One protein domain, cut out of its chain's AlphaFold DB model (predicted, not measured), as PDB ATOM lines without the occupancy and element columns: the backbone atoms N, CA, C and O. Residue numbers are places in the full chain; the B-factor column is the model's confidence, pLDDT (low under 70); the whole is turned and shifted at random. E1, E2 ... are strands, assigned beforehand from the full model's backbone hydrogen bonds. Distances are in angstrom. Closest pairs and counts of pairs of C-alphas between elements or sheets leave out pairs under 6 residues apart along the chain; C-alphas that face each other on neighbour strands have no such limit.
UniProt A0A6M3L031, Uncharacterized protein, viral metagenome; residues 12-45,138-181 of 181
ATOM      1  N   TRP A  12     281.376 261.695 225.244       91.50
ATOM      2  CA  TRP A  12     281.082 262.801 224.342       91.50
ATOM      3  C   TRP A  12     279.667 263.306 224.598       91.50
ATOM      4  O   TRP A  12     278.737 262.509 224.725       91.50
ATOM      5  N   VAL A  13     279.526 264.627 224.679       92.19
ATOM      6  CA  VAL A  13     278.241 265.323 224.800       92.19
ATOM      7  C   VAL A  13     278.050 266.125 223.524       92.19
ATOM      8  O   VAL A  13     278.942 266.880 223.145       92.19
ATOM      9  N   LEU A  14     276.931 265.904 222.847       90.06
ATOM     10  CA  LEU A  14     276.666 266.432 221.515       90.06
ATOM     11  C   LEU A  14     275.294 267.101 221.513       90.06
ATOM     12  O   LEU A  14     274.297 266.472 221.866       90.06
ATOM     13  N   ASP A  15     275.248 268.355 221.099       89.44
ATOM     14  CA  ASP A  15     274.039 269.178 220.962       89.44
ATOM     15  C   ASP A  15     273.926 269.812 219.564       89.44
ATOM     16  O   ASP A  15     272.974 270.524 219.257       89.44
ATOM     17  N   THR A  16     274.900 269.533 218.701       86.75
ATOM     18  CA  THR A  16     275.049 270.108 217.369       86.75
ATOM     19  C   THR A  16     275.534 269.041 216.393       86.75
ATOM     20  O   THR A  16     276.224 268.088 216.767       86.75
ATOM     21  N   VAL A  17     275.137 269.172 215.126       86.75
ATOM     22  CA  VAL A  17     275.597 268.284 214.051       86.75
ATOM     23  C   VAL A  17     277.096 268.454 213.818       86.75
ATOM     24  O   VAL A  17     277.641 269.550 213.953       86.75
ATOM     25  N   GLY A  18     277.776 267.380 213.427       82.44
ATOM     26  CA  GLY A  18     279.201 267.457 213.159       82.44
ATOM     27  C   GLY A  18     279.914 266.122 213.065       82.44
ATOM     28  O   GLY A  18     279.372 265.040 213.303       82.44
ATOM     29  N   MET A  19     281.184 266.229 212.698       85.00
ATOM     30  CA  MET A  19     282.125 265.121 212.702       85.00
ATOM     31  C   MET A  19     282.424 264.767 214.167       85.00
ATOM     32  O   MET A  19     282.809 265.642 214.930       85.00
ATOM     33  N   LEU A  20     282.263 263.508 214.581       87.50
ATOM     34  CA  LEU A  20     282.612 263.084 215.947       87.50
ATOM     35  C   LEU A  20     284.020 262.507 215.995       87.50
ATOM     36  O   LEU A  20     284.837 262.868 216.838       87.50
ATOM     37  N   THR A  21     284.296 261.562 215.098       86.88
ATOM     38  CA  THR A  21     285.597 260.906 215.015       86.88
ATOM     39  C   THR A  21     285.923 260.468 213.596       86.88
ATOM     40  O   THR A  21     285.096 259.892 212.886       86.88
ATOM     41  N   THR A  22     287.177 260.705 213.217       85.19
ATOM     42  CA  THR A  22     287.809 260.238 211.976       85.19
ATOM     43  C   THR A  22     288.629 258.965 212.193       85.19
ATOM     44  O   THR A  22     289.514 258.642 211.399       85.19
ATOM     45  N   ARG A  23     288.402 258.292 213.327       86.12
ATOM     46  CA  ARG A  23     289.083 257.067 213.731       86.12
ATOM     47  C   ARG A  23     288.093 256.067 214.315       86.12
ATOM     48  O   ARG A  23     287.115 256.506 214.938       86.12
ATOM     49  N   PRO A  24     288.399 254.759 214.220       90.00
ATOM     50  CA  PRO A  24     287.555 253.732 214.796       90.00
ATOM     51  C   PRO A  24     287.345 253.964 216.284       90.00
ATOM     52  O   PRO A  24     288.297 254.198 217.030       90.00
ATOM     53  N   VAL A  25     286.090 253.888 216.709       91.31
ATOM     54  CA  VAL A  25     285.682 254.075 218.097       91.31
ATOM     55  C   VAL A  25     284.796 252.923 218.537       91.31
ATOM     56  O   VAL A  25     283.944 252.456 217.778       91.31
ATOM     57  N   CYS A  26     284.995 252.468 219.772       93.38
ATOM     58  CA  CYS A  26     284.116 251.507 220.414       93.38
ATOM     59  C   CYS A  26     283.170 252.242 221.367       93.38
ATOM     60  O   CYS A  26     283.618 252.931 222.282       93.38
ATOM     61  N   ILE A  27     281.867 252.109 221.139       94.44
ATOM     62  CA  ILE A  27     280.822 252.761 221.933       94.44
ATOM     63  C   ILE A  27     280.124 251.702 222.780       94.44
ATOM     64  O   ILE A  27     279.613 250.723 222.237       94.44
ATOM     65  N   SER A  28     280.069 251.900 224.097       94.75
ATOM     66  CA  SER A  28     279.290 251.047 225.006       94.75
ATOM     67  C   SER A  28     277.825 251.448 225.031       94.75
ATOM     68  O   SER A  28     276.947 250.589 225.004       94.75
ATOM     69  N   LYS A  29     277.547 252.752 225.076       94.69
ATOM     70  CA  LYS A  29     276.196 253.258 225.309       94.69
ATOM     71  C   LYS A  29     275.971 254.601 224.637       94.69
ATOM     72  O   LYS A  29     276.857 255.450 224.615       94.69
ATOM     73  N   ILE A  30     274.758 254.807 224.144       95.69
ATOM     74  CA  ILE A  30     274.266 256.098 223.670       95.69
ATOM     75  C   ILE A  30     272.992 256.424 224.444       95.69
ATOM     76  O   ILE A  30     272.100 255.586 224.567       95.69
ATOM     77  N   ILE A  31     272.913 257.636 224.982       96.75
ATOM     78  CA  ILE A  31     271.695 258.177 225.584       96.75
ATOM     79  C   ILE A  31     271.322 259.422 224.800       96.75
ATOM     80  O   ILE A  31     272.093 260.377 224.767       96.75
ATOM     81  N   TYR A  32     270.150 259.411 224.185       97.50
ATOM     82  CA  TYR A  32     269.587 260.587 223.545       97.50
ATOM     83  C   TYR A  32     268.480 261.160 224.423       97.50
ATOM     84  O   TYR A  32     267.529 260.458 224.759       97.50
ATOM     85  N   VAL A  33     268.621 262.425 224.806       97.81
ATOM     86  CA  VAL A  33     267.617 263.194 225.539       97.81
ATOM     87  C   VAL A  33     267.016 264.203 224.558       97.81
ATOM     88  O   VAL A  33     267.620 265.258 224.363       97.81
ATOM     89  N   PRO A  34     265.893 263.882 223.889       97.50
ATOM     90  CA  PRO A  34     265.249 264.797 222.948       97.50
ATOM     91  C   PRO A  34     264.698 266.032 223.668       97.50
ATOM     92  O   PRO A  34     264.375 265.979 224.856       97.50
ATOM     93  N   SER A  35     264.589 267.154 222.956       97.06
ATOM     94  CA  SER A  35     264.013 268.384 223.518       97.06
ATOM     95  C   SER A  35     262.497 268.467 223.350       97.06
ATOM     96  O   SER A  35     261.824 269.125 224.146       97.06
ATOM     97  N   ALA A  36     261.956 267.778 222.349       97.25
ATOM     98  CA  ALA A  36     260.541 267.687 222.048       97.25
ATOM     99  C   ALA A  36     260.173 266.299 221.492       97.25
ATOM    100  O   ALA A  36     261.016 265.447 221.208       97.25
ATOM    101  N   ALA A  37     258.867 266.053 221.384       96.12
ATOM    102  CA  ALA A  37     258.348 264.857 220.736       96.12
ATOM    103  C   ALA A  37     258.691 264.869 219.239       96.12
ATOM    104  O   ALA A  37     258.765 265.929 218.623       96.12
ATOM    105  N   ALA A  38     258.836 263.683 218.652       94.94
ATOM    106  CA  ALA A  38     259.246 263.460 217.265       94.94
ATOM    107  C   ALA A  38     260.661 263.929 216.866       94.94
ATOM    108  O   ALA A  38     261.073 263.554 215.760       94.94
ATOM    109  N   ASP A  39     261.404 264.638 217.731       97.00
ATOM    110  CA  ASP A  39     262.827 264.932 217.515       97.00
ATOM    111  C   ASP A  39     263.586 263.632 217.214       97.00
ATOM    112  O   ASP A  39     263.298 262.560 217.769       97.00
ATOM    113  N   ASP A  40     264.567 263.708 216.323       96.44
ATOM    114  CA  ASP A  40     265.442 262.588 216.037       96.44
ATOM    115  C   ASP A  40     266.908 262.982 215.914       96.44
ATOM    116  O   ASP A  40     267.303 264.150 215.852       96.44
ATOM    117  N   ILE A  41     267.723 261.931 215.951       95.94
ATOM    118  CA  ILE A  41     269.133 261.987 215.627       95.94
ATOM    119  C   ILE A  41     269.472 260.930 214.586       95.94
ATOM    120  O   ILE A  41     268.945 259.810 214.597       95.94
ATOM    121  N   LEU A  42     270.434 261.268 213.734       94.56
ATOM    122  CA  LEU A  42     270.980 260.378 212.720       94.56
ATOM    123  C   LEU A  42     272.499 260.359 212.828       94.56
ATOM    124  O   LEU A  42     273.171 261.356 212.568       94.56
ATOM    125  N   PHE A  43     273.034 259.189 213.163       94.00
ATOM    126  CA  PHE A  43     274.452 258.916 213.024       94.00
ATOM    127  C   PHE A  43     274.740 258.265 211.680       94.00
ATOM    128  O   PHE A  43     274.139 257.253 211.296       94.00
ATOM    129  N   LYS A  44     275.747 258.805 211.008       91.62
ATOM    130  CA  LYS A  44     276.339 258.248 209.802       91.62
ATOM    131  C   LYS A  44     277.734 257.726 210.091       91.62
ATOM    132  O   LYS A  44     278.459 258.269 210.920       91.62
ATOM    133  N   GLN A  45     278.120 256.692 209.360       91.50
ATOM    134  CA  GLN A  45     279.487 256.185 209.331       91.50
ATOM    135  C   GLN A  45     279.976 256.071 207.892       91.50
ATOM    136  O   GLN A  45     279.181 255.886 206.968       91.50
ATOM    137  N   THR A 138     273.991 254.835 206.960       92.75
ATOM    138  CA  THR A 138     273.292 254.965 208.244       92.75
ATOM    139  C   THR A 138     273.888 254.005 209.265       92.75
ATOM    140  O   THR A 138     273.859 252.790 209.076       92.75
ATOM    141  N   ALA A 139     274.427 254.564 210.348       93.88
ATOM    142  CA  ALA A 139     274.955 253.809 211.474       93.88
ATOM    143  C   ALA A 139     273.863 253.568 212.524       93.88
ATOM    144  O   ALA A 139     273.699 252.446 213.005       93.88
ATOM    145  N   LEU A 140     273.118 254.624 212.862       95.56
ATOM    146  CA  LEU A 140     272.069 254.600 213.875       95.56
ATOM    147  C   LEU A 140     271.065 255.733 213.642       95.56
ATOM    148  O   LEU A 140     271.456 256.835 213.273       95.56
ATOM    149  N   VAL A 141     269.792 255.464 213.927       96.19
ATOM    150  CA  VAL A 141     268.737 256.474 214.058       96.19
ATOM    151  C   VAL A 141     268.056 256.259 215.401       96.19
ATOM    152  O   VAL A 141     267.655 255.131 215.692       96.19
ATOM    153  N   LEU A 142     267.922 257.314 216.202       96.62
ATOM    154  CA  LEU A 142     267.073 257.312 217.397       96.62
ATOM    155  C   LEU A 142     266.025 258.404 217.218       96.62
ATOM    156  O   LEU A 142     266.377 259.541 216.923       96.62
ATOM    157  N   LYS A 143     264.751 258.052 217.390       96.38
ATOM    158  CA  LYS A 143     263.624 258.962 217.188       96.38
ATOM    159  C   LYS A 143     262.715 258.938 218.403       96.38
ATOM    160  O   LYS A 143     262.290 257.860 218.825       96.38
ATOM    161  N   ALA A 144     262.440 260.118 218.945       96.12
ATOM    162  CA  ALA A 144     261.471 260.316 220.007       96.12
ATOM    163  C   ALA A 144     260.074 259.872 219.550       96.12
ATOM    164  O   ALA A 144     259.739 259.895 218.360       96.12
ATOM    165  N   GLY A 145     259.241 259.460 220.504       93.88
ATOM    166  CA  GLY A 145     257.856 259.117 220.212       93.88
ATOM    167  C   GLY A 145     257.100 260.332 219.668       93.88
ATOM    168  O   GLY A 145     257.414 261.473 219.998       93.88
ATOM    169  N   ALA A 146     256.059 260.102 218.865       93.81
ATOM    170  CA  ALA A 146     255.270 261.182 218.253       93.81
ATOM    171  C   ALA A 146     254.636 262.152 219.272       93.81
ATOM    172  O   ALA A 146     254.278 263.272 218.924       93.81
ATOM    173  N   SER A 147     254.498 261.721 220.526       95.00
ATOM    174  CA  SER A 147     253.978 262.512 221.644       95.00
ATOM    175  C   SER A 147     254.813 262.358 222.922       95.00
ATOM    176  O   SER A 147     254.313 262.649 224.005       95.00
ATOM    177  N   ASP A 148     256.037 261.835 222.825       93.75
ATOM    178  CA  ASP A 148     256.880 261.503 223.978       93.75
ATOM    179  C   ASP A 148     258.338 261.887 223.709       93.75
ATOM    180  O   ASP A 148     258.912 261.480 222.701       93.75
ATOM    181  N   ALA A 149     258.919 262.656 224.629       95.25
ATOM    182  CA  ALA A 149     260.308 263.116 224.618       95.25
ATOM    183  C   ALA A 149     261.142 262.433 225.722       95.25
ATOM    184  O   ALA A 149     262.122 262.983 226.221       95.25
ATOM    185  N   SER A 150     260.729 261.241 226.158       96.69
ATOM    186  CA  SER A 150     261.487 260.462 227.134       96.69
ATOM    187  C   SER A 150     262.880 260.101 226.597       96.69
ATOM    188  O   SER A 150     263.020 259.795 225.407       96.69
ATOM    189  N   PRO A 151     263.918 260.092 227.456       97.00
ATOM    190  CA  PRO A 151     265.256 259.686 227.054       97.00
ATOM    191  C   PRO A 151     265.283 258.292 226.426       97.00
ATOM    192  O   PRO A 151     264.745 257.326 226.972       97.00
ATOM    193  N   ILE A 152     265.975 258.178 225.299       97.38
ATOM    194  CA  ILE A 152     266.188 256.919 224.594       97.38
ATOM    195  C   ILE A 152     267.562 256.385 224.977       97.38
ATOM    196  O   ILE A 152     268.585 257.037 224.767       97.38
ATOM    197  N   HIS A 153     267.585 255.172 225.519       96.00
ATOM    198  CA  HIS A 153     268.808 254.482 225.908       96.00
ATOM    199  C   HIS A 153     269.107 253.352 224.926       96.00
ATOM    200  O   HIS A 153     268.319 252.418 224.792       96.00
ATOM    201  N   LEU A 154     270.269 253.415 224.282       95.94
ATOM    202  CA  LEU A 154     270.811 252.328 223.480       95.94
ATOM    203  C   LEU A 154     272.072 251.787 224.145       95.94
ATOM    204  O   LEU A 154     273.067 252.499 224.280       95.94
ATOM    205  N   ASP A 155     272.020 250.524 224.547       95.25
ATOM    206  CA  ASP A 155     273.124 249.825 225.197       95.25
ATOM    207  C   ASP A 155     273.669 248.738 224.261       95.25
ATOM    208  O   ASP A 155     272.914 247.900 223.763       95.25
ATOM    209  N   PHE A 156     274.974 248.773 223.990       94.19
ATOM    210  CA  PHE A 156     275.677 247.769 223.185       94.19
ATOM    211  C   PHE A 156     276.336 246.678 224.049       94.19
ATOM    212  O   PHE A 156     276.973 245.766 223.516       94.19
ATOM    213  N   GLY A 157     276.171 246.743 225.372       89.56
ATOM    214  CA  GLY A 157     276.734 245.816 226.344       89.56
ATOM    215  C   GLY A 157     278.224 246.034 226.614       89.56
ATOM    216  O   GLY A 157     278.869 246.935 226.079       89.56
ATOM    217  N   GLU A 158     278.800 245.150 227.432       86.69
ATOM    218  CA  GLU A 158     280.180 245.255 227.945       86.69
ATOM    219  C   GLU A 158     281.265 245.269 226.857       86.69
ATOM    220  O   GLU A 158     282.367 245.760 227.084       86.69
ATOM    221  N   LYS A 159     280.968 244.722 225.674       89.50
ATOM    222  CA  LYS A 159     281.901 244.691 224.535       89.50
ATOM    223  C   LYS A 159     281.766 245.901 223.614       89.50
ATOM    224  O   LYS A 159     282.632 246.102 222.766       89.50
ATOM    225  N   GLY A 160     280.691 246.672 223.780       92.88
ATOM    226  CA  GLY A 160     280.350 247.802 222.934       92.88
ATOM    227  C   GLY A 160     280.169 247.433 221.464       92.88
ATOM    228  O   GLY A 160     280.082 246.266 221.072       92.88
ATOM    229  N   ARG A 161     280.113 248.469 220.633       94.75
ATOM    230  CA  ARG A 161     280.049 248.363 219.180       94.75
ATOM    231  C   ARG A 161     281.090 249.264 218.539       94.75
ATOM    232  O   ARG A 161     281.189 250.443 218.867       94.75
ATOM    233  N   TRP A 162     281.828 248.696 217.592       93.88
ATOM    234  CA  TRP A 162     282.804 249.426 216.795       93.88
ATOM    235  C   TRP A 162     282.138 250.169 215.637       93.88
ATOM    236  O   TRP A 162     281.367 249.584 214.874       93.88
ATOM    237  N   PHE A 163     282.504 251.438 215.488       92.31
ATOM    238  CA  PHE A 163     282.186 252.291 214.348       92.31
ATOM    239  C   PHE A 163     283.501 252.800 213.760       92.31
ATOM    240  O   PHE A 163     284.357 253.259 214.509       92.31
ATOM    241  N   GLN A 164     283.690 252.690 212.441       89.69
ATOM    242  CA  GLN A 164     284.969 253.030 211.789       89.69
ATOM    243  C   GLN A 164     285.255 254.530 211.819       89.69
ATOM    244  O   GLN A 164     286.355 254.962 212.134       89.69
ATOM    245  N   ASN A 165     284.237 255.314 211.510       88.81
ATOM    246  CA  ASN A 165     284.219 256.757 211.621       88.81
ATOM    247  C   ASN A 165     282.777 257.152 211.928       88.81
ATOM    248  O   ASN A 165     281.859 256.424 211.537       88.81
ATOM    249  N   LEU A 166     282.557 258.271 212.613       90.38
ATOM    250  CA  LEU A 166     281.213 258.640 213.047       90.38
ATOM    251  C   LEU A 166     280.952 260.129 212.847       90.38
ATOM    252  O   LEU A 166     281.777 260.976 213.192       90.38
ATOM    253  N   VAL A 167     279.779 260.425 212.301       89.12
ATOM    254  CA  VAL A 167     279.215 261.764 212.144       89.12
ATOM    255  C   VAL A 167     277.832 261.767 212.779       89.12
ATOM    256  O   VAL A 167     277.063 260.829 212.567       89.12
ATOM    257  N   LEU A 168     277.504 262.827 213.516       90.38
ATOM    258  CA  LEU A 168     276.135 263.172 213.875       90.38
ATOM    259  C   LEU A 168     275.604 264.094 212.779       90.38
ATOM    260  O   LEU A 168     275.952 265.269 212.722       90.38
ATOM    261  N   GLU A 169     274.840 263.530 211.852       87.62
ATOM    262  CA  GLU A 169     274.361 264.251 210.671       87.62
ATOM    263  C   GLU A 169     273.105 265.069 210.969       87.62
ATOM    264  O   GLU A 169     272.884 266.125 210.380       87.62
ATOM    265  N   THR A 170     272.253 264.572 211.861       90.62
ATOM    266  CA  THR A 170     271.009 265.238 212.253       90.62
ATOM    267  C   THR A 170     270.879 265.195 213.762       90.62
ATOM    268  O   THR A 170     271.146 264.158 214.373       90.62
ATOM    269  N   ILE A 171     270.488 266.330 214.330       91.81
ATOM    270  CA  ILE A 171     269.952 266.460 215.677       91.81
ATOM    271  C   ILE A 171     268.882 267.548 215.621       91.81
ATOM    272  O   ILE A 171     269.197 268.731 215.523       91.81
ATOM    273  N   ASP A 172     267.619 267.133 215.632       93.69
ATOM    274  CA  ASP A 172     266.473 268.053 215.536       93.69
ATOM    275  C   ASP A 172     266.166 268.754 216.873       93.69
ATOM    276  O   ASP A 172     265.320 269.643 216.947       93.69
ATOM    277  N   GLY A 173     266.903 268.393 217.927       91.50
ATOM    278  CA  GLY A 173     266.828 268.997 219.247       91.50
ATOM    279  C   GLY A 173     267.332 268.058 220.343       91.50
ATOM    280  O   GLY A 173     267.429 266.841 220.157       91.50
ATOM    281  N   GLY A 174     267.658 268.625 221.505       94.94
ATOM    282  CA  GLY A 174     268.090 267.872 222.682       94.94
ATOM    283  C   GLY A 174     269.602 267.667 222.792       94.94
ATOM    284  O   GLY A 174     270.401 268.467 222.312       94.94
ATOM    285  N   THR A 175     270.008 266.610 223.493       95.81
ATOM    286  CA  THR A 175     271.420 266.309 223.764       95.81
ATOM    287  C   THR A 175     271.679 264.813 223.687       95.81
ATOM    288  O   THR A 175     270.899 264.000 224.188       95.81
ATOM    289  N   VAL A 176     272.802 264.437 223.083       95.56
ATOM    290  CA  VAL A 176     273.266 263.054 222.990       95.56
ATOM    291  C   VAL A 176     274.508 262.861 223.847       95.56
ATOM    292  O   VAL A 176     275.470 263.619 223.763       95.56
ATOM    293  N   TYR A 177     274.496 261.796 224.635       95.00
ATOM    294  CA  TYR A 177     275.600 261.346 225.467       95.00
ATOM    295  C   TYR A 177     276.124 260.028 224.905       95.00
ATOM    296  O   TYR A 177     275.406 259.027 224.889       95.00
ATOM    297  N   VAL A 178     277.369 260.018 224.439       94.31
ATOM    298  CA  VAL A 178     278.024 258.838 223.865       94.31
ATOM    299  C   VAL A 178     279.120 258.373 224.812       94.31
ATOM    300  O   VAL A 178     280.105 259.074 225.034       94.31
ATOM    301  N   TYR A 179     278.946 257.178 225.365       93.25
ATOM    302  CA  TYR A 179     279.890 256.542 226.272       93.25
ATOM    303  C   TYR A 179     280.788 255.598 225.480       93.25
ATOM    304  O   TYR A 179     280.311 254.689 224.794       93.25
ATOM    305  N   LEU A 180     282.093 255.816 225.579       90.94
ATOM    306  CA  LEU A 180     283.102 255.009 224.906       90.94
ATOM    307  C   LEU A 180     283.616 253.896 225.823       90.94
ATOM    308  O   LEU A 180     283.501 253.992 227.050       90.94
ATOM    309  N   LEU A 181     284.191 252.861 225.209       86.38
ATOM    310  CA  LEU A 181     285.029 251.860 225.877       86.38
ATOM    311  C   LEU A 181     286.516 252.183 225.718       86.38
ATOM    312  O   LEU A 181     286.901 252.729 224.658       86.38
TER     313      LEU A 181
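Overview. This is residues 12 to 45 and 138 to 181 of the 181 residues of an uncharacterized protein of viral metagenome (UniProt A0A6M3L031). Two antiparallel sheets lie face to face as a sandwich, with the strands of the one at only 19 degrees to those of the other: E1, E3, E6, E7 and E9 make one layer, and E2, E8, E4 and E5 the other. At one end of the long axis E3 bends and pairs with E7, which turns into E8, so that the first part of E3 and E7 lead from one layer toward the other; at the opposite end lie the links E3 to E4 and E5 to E6. The printed part has 78 residues with nine named strands, E1 to E9 in order along the chain, and no named helix; the class is all strand. The first sheet is branched at E3, and the second has the order E2 - E8 - E4 - E5, antiparallel throughout. The whole is compact, with a radius of gyration of the C-alphas of 11.9 A, and rounded, spanning 35 by 25 by 20 A.

Along the chain. In the branched sheet the longest strand is E3, residues 25 to 33, 21.6 A from C-alpha 25 at (285.682, 254.075, 218.097) to C-alpha 33 at (267.617, 263.194, 225.539). E9, residues 175 to 180, is 16.3 A long and ends with C-alpha 180 at (283.102, 255.009, 224.906). The same sheet holds E1, residues 12 to 14, which begins with C-alpha 12 at (281.082, 262.801, 224.342), E6, residues 152 to 155, and E7, residues 161 to 163. The other sheet has E4, residues 40 to 45, 16.8 A; E8, residues 166 to 171, 14.0 A; E5, residues 138 to 143, 13.8 A; and the shorter E2, residues 18 to 21.

Arrangement. In the branched sheet E3 has three antiparallel neighbours in staggered pairing. E9 lies on one side of E3, beside residues 26 to 33, with N 31 and O 177 at 2.9 A and N 177 and O 31 at 2.8 A. On the other side are E6, beside residues 29 to 32, with N 30 and O 154 at 2.9 A, and E7, beside residues 25 to 27, with N 27 and O 161 at 2.9 A. E3 bends by 73 degrees at residue 28. The edge strand E1 is antiparallel to E9 at 160 degrees, with N 14 and O 176 at 2.9 A. E7 runs on into E8 across a break of 2 residues, at 92 degrees. In the second sheet E8 is antiparallel to E2, with N 18 and O 168 at 2.9 A, and to E4, with N 169 and O 42 at 2.8 A. E4 is antiparallel to E5 at 170 degrees, with N 43 and O 140 at 2.8 A. In this sandwich, two sheets face to face, the facing parts are 9.9 A apart centre to centre and their best planes stand 6 degrees apart. Between the sheets, the closest C-alphas of E4 and E7 are those of Gln 45 and Phe 163, 6.9 A apart, and the closest of E5 and E6 are those of Leu 142 and Ile 152, 7.3 A apart. E3 and E8 are only just apart, at 8.1 A.

Size, cuts and confidence. The two C-alphas farthest apart are those of Arg 23 and Ser 147, at 36.4 A. Residues 46 to 137 are not printed; this cut lies between E4 and E5, and C-alphas 45 and 138 are 6.4 A apart across it. Of the links that are printed whole, E3 to E4 and E5 to E6 are short, the others are tight, and there is no long link. The branched sheet is twisted, with C-alphas up to 6.0 A off its best plane. The mean pLDDT of the printed part is 92.8, and no printed residue is under 70.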